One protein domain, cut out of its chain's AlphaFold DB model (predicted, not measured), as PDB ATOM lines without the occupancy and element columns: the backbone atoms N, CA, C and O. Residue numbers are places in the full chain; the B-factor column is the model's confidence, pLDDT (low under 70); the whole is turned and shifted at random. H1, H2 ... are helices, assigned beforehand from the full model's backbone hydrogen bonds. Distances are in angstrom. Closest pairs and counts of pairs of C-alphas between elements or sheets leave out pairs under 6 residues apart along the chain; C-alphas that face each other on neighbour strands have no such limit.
ATOM      1  N   PHE A   2     246.694 309.550 125.379       87.50
ATOM      2  CA  PHE A   2     247.058 308.828 126.610       87.50
ATOM      3  C   PHE A   2     245.861 308.454 127.511       87.50
ATOM      4  O   PHE A   2     245.965 307.509 128.291       87.50
ATOM      5  N   GLN A   3     244.722 309.148 127.392       89.56
ATOM      6  CA  GLN A   3     243.544 308.967 128.262       89.56
ATOM      7  C   GLN A   3     242.486 307.999 127.706       89.56
ATOM      8  O   GLN A   3     241.683 307.454 128.466       89.56
ATOM      9  N   ILE A   4     242.455 307.781 126.383       93.81
ATOM     10  CA  ILE A   4     241.279 307.202 125.711       93.81
ATOM     11  C   ILE A   4     240.933 305.798 126.210       93.81
ATOM     12  O   ILE A   4     239.760 305.483 126.395       93.81
ATOM     13  N   ARG A   5     241.944 304.971 126.508       94.31
ATOM     14  CA  ARG A   5     241.738 303.586 126.958       94.31
ATOM     15  C   ARG A   5     240.940 303.523 128.258       94.31
ATOM     16  O   ARG A   5     239.950 302.802 128.333       94.31
ATOM     17  N   ARG A   6     241.339 304.298 129.273       94.06
ATOM     18  CA  ARG A   6     240.638 304.305 130.563       94.06
ATOM     19  C   ARG A   6     239.240 304.904 130.426       94.06
ATOM     20  O   ARG A   6     238.304 304.360 131.006       94.06
ATOM     21  N   THR A   7     239.083 305.960 129.629       94.94
ATOM     22  CA  THR A   7     237.771 306.551 129.322       94.94
ATOM     23  C   THR A   7     236.827 305.520 128.713       94.94
ATOM     24  O   THR A   7     235.734 305.312 129.231       94.94
ATOM     25  N   GLN A   8     237.259 304.816 127.665       95.88
ATOM     26  CA  GLN A   8     236.452 303.781 127.020       95.88
ATOM     27  C   GLN A   8     236.043 302.683 127.998       95.88
ATOM     28  O   GLN A   8     234.874 302.309 128.035       95.88
ATOM     29  N   THR A   9     236.982 302.188 128.808       94.94
ATOM     30  CA  THR A   9     236.690 301.154 129.804       94.94
ATOM     31  C   THR A   9     235.634 301.604 130.809       94.94
ATOM     32  O   THR A   9     234.655 300.892 131.009       94.94
ATOM     33  N   ILE A  10     235.809 302.781 131.417       93.56
ATOM     34  CA  ILE A  10     234.895 303.275 132.454       93.56
ATOM     35  C   ILE A  10     233.497 303.501 131.878       93.56
ATOM     36  O   ILE A  10     232.517 303.083 132.485       93.56
ATOM     37  N   TYR A  11     233.393 304.133 130.709       93.56
ATOM     38  CA  TYR A  11     232.092 304.419 130.107       93.56
ATOM     39  C   TYR A  11     231.388 303.146 129.641       93.56
ATOM     40  O   TYR A  11     230.197 303.002 129.883       93.56
ATOM     41  N   ARG A  12     232.100 302.190 129.038       92.38
ATOM     42  CA  ARG A  12     231.496 300.896 128.688       92.38
ATOM     43  C   ARG A  12     230.950 300.192 129.928       92.38
ATOM     44  O   ARG A  12     229.786 299.826 129.934       92.38
ATOM     45  N   TRP A  13     231.742 300.110 130.999       93.00
ATOM     46  CA  TRP A  13     231.296 299.520 132.264       93.00
ATOM     47  C   TRP A  13     230.077 300.241 132.863       93.00
ATOM     48  O   TRP A  13     229.108 299.593 133.246       93.00
ATOM     49  N   LEU A  14     230.093 301.577 132.917       91.00
ATOM     50  CA  LEU A  14     229.010 302.372 133.504       91.00
ATOM     51  C   LEU A  14     227.684 302.177 132.758       91.00
ATOM     52  O   LEU A  14     226.630 302.048 133.376       91.00
ATOM     53  N   PHE A  15     227.743 302.141 131.429       90.00
ATOM     54  CA  PHE A  15     226.574 301.969 130.568       90.00
ATOM     55  C   PHE A  15     226.155 300.498 130.393       90.00
ATOM     56  O   PHE A  15     225.177 300.233 129.703       90.00
ATOM     57  N   GLU A  16     226.864 299.558 131.025       88.62
ATOM     58  CA  GLU A  16     226.462 298.154 131.191       88.62
ATOM     59  C   GLU A  16     225.775 297.892 132.547       88.62
ATOM     60  O   GLU A  16     225.318 296.774 132.802       88.62
ATOM     61  N   LEU A  17     225.704 298.889 133.440       89.94
ATOM     62  CA  LEU A  17     225.060 298.726 134.743       89.94
ATOM     63  C   LEU A  17     223.547 298.533 134.611       89.94
ATOM     64  O   LEU A  17     222.855 299.210 133.854       89.94
ATOM     65  N   MET A  18     223.015 297.644 135.443       89.50
ATOM     66  CA  MET A  18     221.584 297.389 135.553       89.50
ATOM     67  C   MET A  18     220.900 298.368 136.527       89.50
ATOM     68  O   MET A  18     221.529 298.799 137.488       89.50
ATOM     69  N   PRO A  19     219.599 298.660 136.366       85.12
ATOM     70  CA  PRO A  19     218.760 298.250 135.249       85.12
ATOM     71  C   PRO A  19     219.093 299.046 133.986       85.12
ATOM     72  O   PRO A  19     219.155 300.272 134.006       85.12
ATOM     73  N   MET A  20     219.228 298.341 132.866       76.31
ATOM     74  CA  MET A  20     219.252 298.998 131.563       76.31
ATOM     75  C   MET A  20     217.866 299.590 131.261       76.31
ATOM     76  O   MET A  20     216.856 298.980 131.643       76.31
ATOM     77  N   PRO A  21     217.780 300.745 130.574       70.62
ATOM     78  CA  PRO A  21     216.506 301.292 130.118       70.62
ATOM     79  C   PRO A  21     215.711 300.217 129.365       70.62
ATOM     80  O   PRO A  21     216.216 299.600 128.428       70.62
ATOM     81  N   ARG A  22     214.468 299.953 129.784       64.00
ATOM     82  CA  ARG A  22     213.607 298.968 129.114       64.00
ATOM     83  C   ARG A  22     213.078 299.584 127.811       64.00
ATOM     84  O   ARG A  22     212.267 300.502 127.865       64.00
ATOM     85  N   GLY A  23     213.543 299.109 126.651       62.56
ATOM     86  CA  GLY A  23     213.140 299.618 125.331       62.56
ATOM     87  C   GLY A  23     214.141 299.316 124.205       62.56
ATOM     88  O   GLY A  23     215.167 298.684 124.431       62.56
ATOM     89  N   LYS A  24     213.836 299.772 122.979       47.75
ATOM     90  CA  LYS A  24     214.523 299.435 121.708       47.75
ATOM     91  C   LYS A  24     215.961 299.958 121.533       47.75
ATOM     92  O   LYS A  24     216.523 299.766 120.459       47.75
ATOM     93  N   HIS A  25     216.574 300.591 122.533       56.81
ATOM     94  CA  HIS A  25     217.898 301.196 122.369       56.81
ATOM     95  C   HIS A  25     218.800 300.880 123.563       56.81
ATOM     96  O   HIS A  25     218.792 301.579 124.574       56.81
ATOM     97  N   SER A  26     219.605 299.824 123.428       69.25
ATOM     98  CA  SER A  26     220.890 299.762 124.121       69.25
ATOM     99  C   SER A  26     221.719 300.983 123.710       69.25
ATOM    100  O   SER A  26     221.663 301.428 122.560       69.25
ATOM    101  N   TYR A  27     222.452 301.572 124.652       79.38
ATOM    102  CA  TYR A  27     223.269 302.745 124.359       79.38
ATOM    103  C   TYR A  27     224.326 302.418 123.299       79.38
ATOM    104  O   TYR A  27     225.071 301.447 123.432       79.38
ATOM    105  N   VAL A  28     224.422 303.256 122.266       86.62
ATOM    106  CA  VAL A  28     225.523 303.210 121.302       86.62
ATOM    107  C   VAL A  28     226.577 304.212 121.748       86.62
ATOM    108  O   VAL A  28     226.359 305.420 121.703       86.62
ATOM    109  N   LEU A  29     227.724 303.705 122.199       90.50
ATOM    110  CA  LEU A  29     228.844 304.539 122.624       90.50
ATOM    111  C   LEU A  29     229.818 304.747 121.464       90.50
ATOM    112  O   LEU A  29     230.402 303.791 120.954       90.50
ATOM    113  N   SER A  30     230.027 306.010 121.094       94.62
ATOM    114  CA  SER A  30     231.097 306.439 120.195       94.62
ATOM    115  C   SER A  30     232.136 307.221 120.988       94.62
ATOM    116  O   SER A  30     231.794 308.013 121.867       94.62
ATOM    117  N   PHE A  31     233.409 306.987 120.691       94.81
ATOM    118  CA  PHE A  31     234.525 307.619 121.378       94.81
ATOM    119  C   PHE A  31     235.404 308.319 120.359       94.81
ATOM    120  O   PHE A  31     235.786 307.721 119.356       94.81
ATOM    121  N   ARG A  32     235.758 309.567 120.654       94.38
ATOM    122  CA  ARG A  32     236.730 310.330 119.882       94.38
ATOM    123  C   ARG A  32     237.892 310.690 120.787       94.38
ATOM    124  O   ARG A  32     237.697 311.189 121.893       94.38
ATOM    125  N   SER A  33     239.083 310.401 120.310       92.06
ATOM    126  CA  SER A  33     240.342 310.736 120.949       92.06
ATOM    127  C   SER A  33     240.965 311.972 120.307       92.06
ATOM    128  O   SER A  33     240.523 312.444 119.258       92.06
ATOM    129  N   VAL A  34     241.963 312.517 120.994       88.69
ATOM    130  CA  VAL A  34     242.784 313.633 120.530       88.69
ATOM    131  C   VAL A  34     244.240 313.210 120.663       88.69
ATOM    132  O   VAL A  34     244.606 312.553 121.650       88.69
ATOM    133  N   ASP A  35     245.046 313.570 119.669       87.62
ATOM    134  CA  ASP A  35     246.477 313.299 119.665       87.62
ATOM    135  C   ASP A  35     247.177 313.932 120.871       87.62
ATOM    136  O   ASP A  35     246.767 314.966 121.395       87.62
ATOM    137  N   ASP A  36     248.245 313.277 121.332       87.25
ATOM    138  CA  ASP A  36     249.047 313.807 122.447       87.25
ATOM    139  C   ASP A  36     250.117 314.799 121.969       87.25
ATOM    140  O   ASP A  36     250.859 315.342 122.789       87.25
ATOM    141  N   GLU A  37     250.267 314.967 120.654       82.69
ATOM    142  CA  GLU A  37     251.333 315.767 120.065       82.69
ATOM    143  C   GLU A  37     251.165 317.241 120.441       82.69
ATOM    144  O   GLU A  37     250.082 317.811 120.334       82.69
ATOM    145  N   GLY A  38     252.234 317.844 120.963       82.44
ATOM    146  CA  GLY A  38     252.223 319.232 121.433       82.44
ATOM    147  C   GLY A  38     251.388 319.492 122.694       82.44
ATOM    148  O   GLY A  38     251.438 320.598 123.222       82.44
ATOM    149  N   ALA A  39     250.660 318.498 123.221       83.62
ATOM    150  CA  ALA A  39     249.810 318.689 124.396       83.62
ATOM    151  C   ALA A  39     250.627 318.884 125.683       83.62
ATOM    152  O   ALA A  39     250.228 319.642 126.566       83.62
ATOM    153  N   LEU A  40     251.748 318.164 125.811       88.00
ATOM    154  CA  LEU A  40     252.627 318.157 126.984       88.00
ATOM    155  C   LEU A  40     254.077 317.828 126.581       88.00
ATOM    156  O   LEU A  40     254.279 317.134 125.580       88.00
ATOM    157  N   PRO A  41     255.081 318.222 127.391       93.38
ATOM    158  CA  PRO A  41     256.451 317.728 127.250       93.38
ATOM    159  C   PRO A  41     256.523 316.195 127.293       93.38
ATOM    160  O   PRO A  41     255.720 315.542 127.970       93.38
ATOM    161  N   ALA A  42     257.502 315.612 126.597       90.25
ATOM    162  CA  ALA A  42     257.605 314.163 126.410       90.25
ATOM    163  C   ALA A  42     257.737 313.395 127.739       90.25
ATOM    164  O   ALA A  42     257.071 312.370 127.929       90.25
ATOM    165  N   GLU A  43     258.529 313.901 128.691       90.38
ATOM    166  CA  GLU A  43     258.677 313.284 130.012       90.38
ATOM    167  C   GLU A  43     257.368 313.306 130.813       90.38
ATOM    168  O   GLU A  43     256.987 312.310 131.441       90.38
ATOM    169  N   VAL A  44     256.618 314.408 130.724       91.56
ATOM    170  CA  VAL A  44     255.317 314.547 131.384       91.56
ATOM    171  C   VAL A  44     254.317 313.587 130.749       91.56
ATOM    172  O   VAL A  44     253.597 312.888 131.463       91.56
ATOM    173  N   LEU A  45     254.293 313.497 129.420       91.31
ATOM    174  CA  LEU A  45     253.403 312.599 128.693       91.31
ATOM    175  C   LEU A  45     253.664 311.127 129.038       91.31
ATOM    176  O   LEU A  45     252.718 310.366 129.257       91.31
ATOM    177  N   SER A  46     254.934 310.731 129.156       90.31
ATOM    178  CA  SER A  46     255.320 309.388 129.604       90.31
ATOM    179  C   SER A  46     254.788 309.090 131.010       90.31
ATOM    180  O   SER A  46     254.086 308.096 131.218       90.31
ATOM    181  N   SER A  47     255.004 310.006 131.960       92.50
ATOM    182  CA  SER A  47     254.476 309.889 133.326       92.50
ATOM    183  C   SER A  47     252.944 309.774 133.353       92.50
ATOM    184  O   SER A  47     252.379 308.916 134.042       92.50
ATOM    185  N   ARG A  48     252.242 310.571 132.537       92.31
ATOM    186  CA  ARG A  48     250.778 310.508 132.406       92.31
ATOM    187  C   ARG A  48     250.305 309.165 131.856       92.31
ATOM    188  O   ARG A  48     249.359 308.606 132.404       92.31
ATOM    189  N   ARG A  49     250.976 308.609 130.842       93.06
ATOM    190  CA  ARG A  49     250.667 307.277 130.285       93.06
ATOM    191  C   ARG A  49     250.817 306.174 131.329       93.06
ATOM    192  O   ARG A  49     249.927 305.333 131.462       93.06
ATOM    193  N   VAL A  50     251.900 306.199 132.108       94.19
ATOM    194  CA  VAL A  50     252.118 305.240 133.205       94.19
ATOM    195  C   VAL A  50     251.011 305.357 134.252       94.19
ATOM    196  O   VAL A  50     250.452 304.341 134.676       94.19
ATOM    197  N   LYS A  51     250.649 306.589 134.633       92.88
ATOM    198  CA  LYS A  51     249.579 306.844 135.601       92.88
ATOM    199  C   LYS A  51     248.226 306.336 135.106       92.88
ATOM    200  O   LYS A  51     247.563 305.615 135.841       92.88
ATOM    201  N   GLU A  52     247.844 306.644 133.868       94.88
ATOM    202  CA  GLU A  52     246.595 306.166 133.259       94.88
ATOM    203  C   GLU A  52     246.524 304.632 133.223       94.88
ATOM    204  O   GLU A  52     245.516 304.048 133.624       94.88
ATOM    205  N   ALA A  53     247.613 303.966 132.822       93.69
ATOM    206  CA  ALA A  53     247.686 302.506 132.810       93.69
ATOM    207  C   ALA A  53     247.580 301.906 134.222       93.69
ATOM    208  O   ALA A  53     246.900 300.897 134.419       93.69
ATOM    209  N   SER A  54     248.227 302.526 135.212       94.69
ATOM    210  CA  SER A  54     248.134 302.113 136.614       94.69
ATOM    211  C   SER A  54     246.714 302.279 137.160       94.69
ATOM    212  O   SER A  54     246.158 301.338 137.723       94.69
ATOM    213  N   SER A  55     246.081 303.429 136.915       92.31
ATOM    214  CA  SER A  55     244.695 303.689 137.310       92.31
ATOM    215  C   SER A  55     243.712 302.715 136.661       92.31
ATOM    216  O   SER A  55     242.779 302.268 137.321       92.31
ATOM    217  N   LEU A  56     243.931 302.346 135.397       94.38
ATOM    218  CA  LEU A  56     243.108 301.346 134.717       94.38
ATOM    219  C   LEU A  56     243.262 299.948 135.338       94.38
ATOM    220  O   LEU A  56     242.266 299.262 135.546       94.38
ATOM    221  N   ARG A  57     244.487 299.528 135.683       94.56
ATOM    222  CA  ARG A  57     244.704 298.262 136.410       94.56
ATOM    223  C   ARG A  57     244.041 298.279 137.786       94.56
ATOM    224  O   ARG A  57     243.386 297.309 138.153       94.56
ATOM    225  N   ALA A  58     244.178 299.382 138.519       91.69
ATOM    226  CA  ALA A  58     243.560 299.548 139.832       91.69
ATOM    227  C   ALA A  58     242.027 299.494 139.759       91.69
ATOM    228  O   ALA A  58     241.404 298.874 140.614       91.69
ATOM    229  N   PHE A  59     241.423 300.078 138.718       91.44
ATOM    230  CA  PHE A  59     239.985 299.969 138.472       91.44
ATOM    231  C   PHE A  59     239.541 298.505 138.357       91.44
ATOM    232  O   PHE A  59     238.626 298.097 139.067       91.44
ATOM    233  N   TRP A  60     240.223 297.704 137.530       92.38
ATOM    234  CA  TRP A  60     239.891 296.286 137.350       92.38
ATOM    235  C   TRP A  60     240.133 295.429 138.593       92.38
ATOM    236  O   TRP A  60     239.386 294.484 138.841       92.38
ATOM    237  N   ALA A  61     241.167 295.745 139.372       92.44
ATOM    238  CA  ALA A  61     241.463 295.046 140.620       92.44
ATOM    239  C   ALA A  61     240.503 295.429 141.763       92.44
ATOM    240  O   ALA A  61     240.352 294.667 142.719       92.44
ATOM    241  N   GLY A  62     239.879 296.606 141.680       88.75
ATOM    242  CA  GLY A  62     239.033 297.172 142.722       88.75
ATOM    243  C   GLY A  62     237.595 296.651 142.729       88.75
ATOM    244  O   GLY A  62     237.120 295.985 141.810       88.75
ATOM    245  N   GLU A  63     236.868 297.007 143.787       87.31
ATOM    246  CA  GLU A  63     235.475 296.589 143.980       87.31
ATOM    247  C   GLU A  63     234.506 297.254 142.996       87.31
ATOM    248  O   GLU A  63     233.503 296.649 142.624       87.31
ATOM    249  N   LEU A  64     234.837 298.460 142.515       88.69
ATOM    250  CA  LEU A  64     234.053 299.200 141.519       88.69
ATOM    251  C   LEU A  64     233.745 298.350 140.281       88.69
ATOM    252  O   LEU A  64     232.586 298.227 139.902       88.69
ATOM    253  N   ALA A  65     234.752 297.695 139.695       89.88
ATOM    254  CA  ALA A  65     234.567 296.877 138.495       89.88
ATOM    255  C   ALA A  65     233.663 295.647 138.717       89.88
ATOM    256  O   ALA A  65     233.167 295.056 137.756       89.88
ATOM    257  N   ARG A  66     233.430 295.250 139.977       91.81
ATOM    258  CA  ARG A  66     232.539 294.136 140.343       91.81
ATOM    259  C   ARG A  66     231.086 294.578 140.520       91.81
ATOM    260  O   ARG A  66     230.200 293.726 140.523       91.81
ATOM    261  N   MET A  67     230.826 295.879 140.651       94.06
ATOM    262  CA  MET A  67     229.471 296.416 140.754       94.06
ATOM    263  C   MET A  67     228.780 296.297 139.397       94.06
ATOM    264  O   MET A  67     229.325 296.692 138.366       94.06
ATOM    265  N   ARG A  68     227.578 295.716 139.401       92.69
ATOM    266  CA  ARG A  68     226.781 295.451 138.189       92.69
ATOM    267  C   ARG A  68     225.481 296.236 138.154       92.69
ATOM    268  O   ARG A  68     224.754 296.165 137.168       92.69
ATOM    269  N   ARG A  69     225.166 296.947 139.233       92.62
ATOM    270  CA  ARG A  69     223.909 297.671 139.398       92.62
ATOM    271  C   ARG A  69     224.182 299.130 139.728       92.62
ATOM    272  O   ARG A  69     225.094 299.430 140.500       92.62
TER     273      ARG A  69
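Overview. This is residues 2 to 69 of the 105 residues of the protein "Hypothetical protein" of Calcidiscus leptoporus (UniProt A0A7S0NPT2). One long helix, H2, and a shorter one, H1, run the same way, shifted along their length, and the long link between them loops out and folds back past H1, which lies between that returning stretch and H2. The whole is flat and loose, spanning 47 by 26 by 8 A, with a radius of gyration of the C-alphas of 15.2 A. The 68 printed residues include two named helices, H1 then H2, and no named strand; the class is all helix, with under half of the residues in named elements.

Arrangement. H2, residues 42 to 61, touches H1, residues 4 to 14, with residues 52 to 56 alone. The closest C-alphas are those of Arg 6 and Leu 56, 5.7 A apart. Their lines stand at a shallow tilt of 23 degrees. In both helices every O i to N i+4 pair is within hydrogen-bond range.

Along the chain. H2 measures 28.8 A, ending at C-alpha 61 (241.463, 295.046, 140.620). H1 measures 15.3 A from C-alpha 4 (241.279, 307.202, 125.711).

Size, cuts and confidence. The C-alphas farthest apart, Gly 23 and Glu 43, are 47.8 A apart. The printed part has no cut. The link from H1 to H2, residues 15 to 41, is long; its residues 22 to 26 have pLDDT under 70.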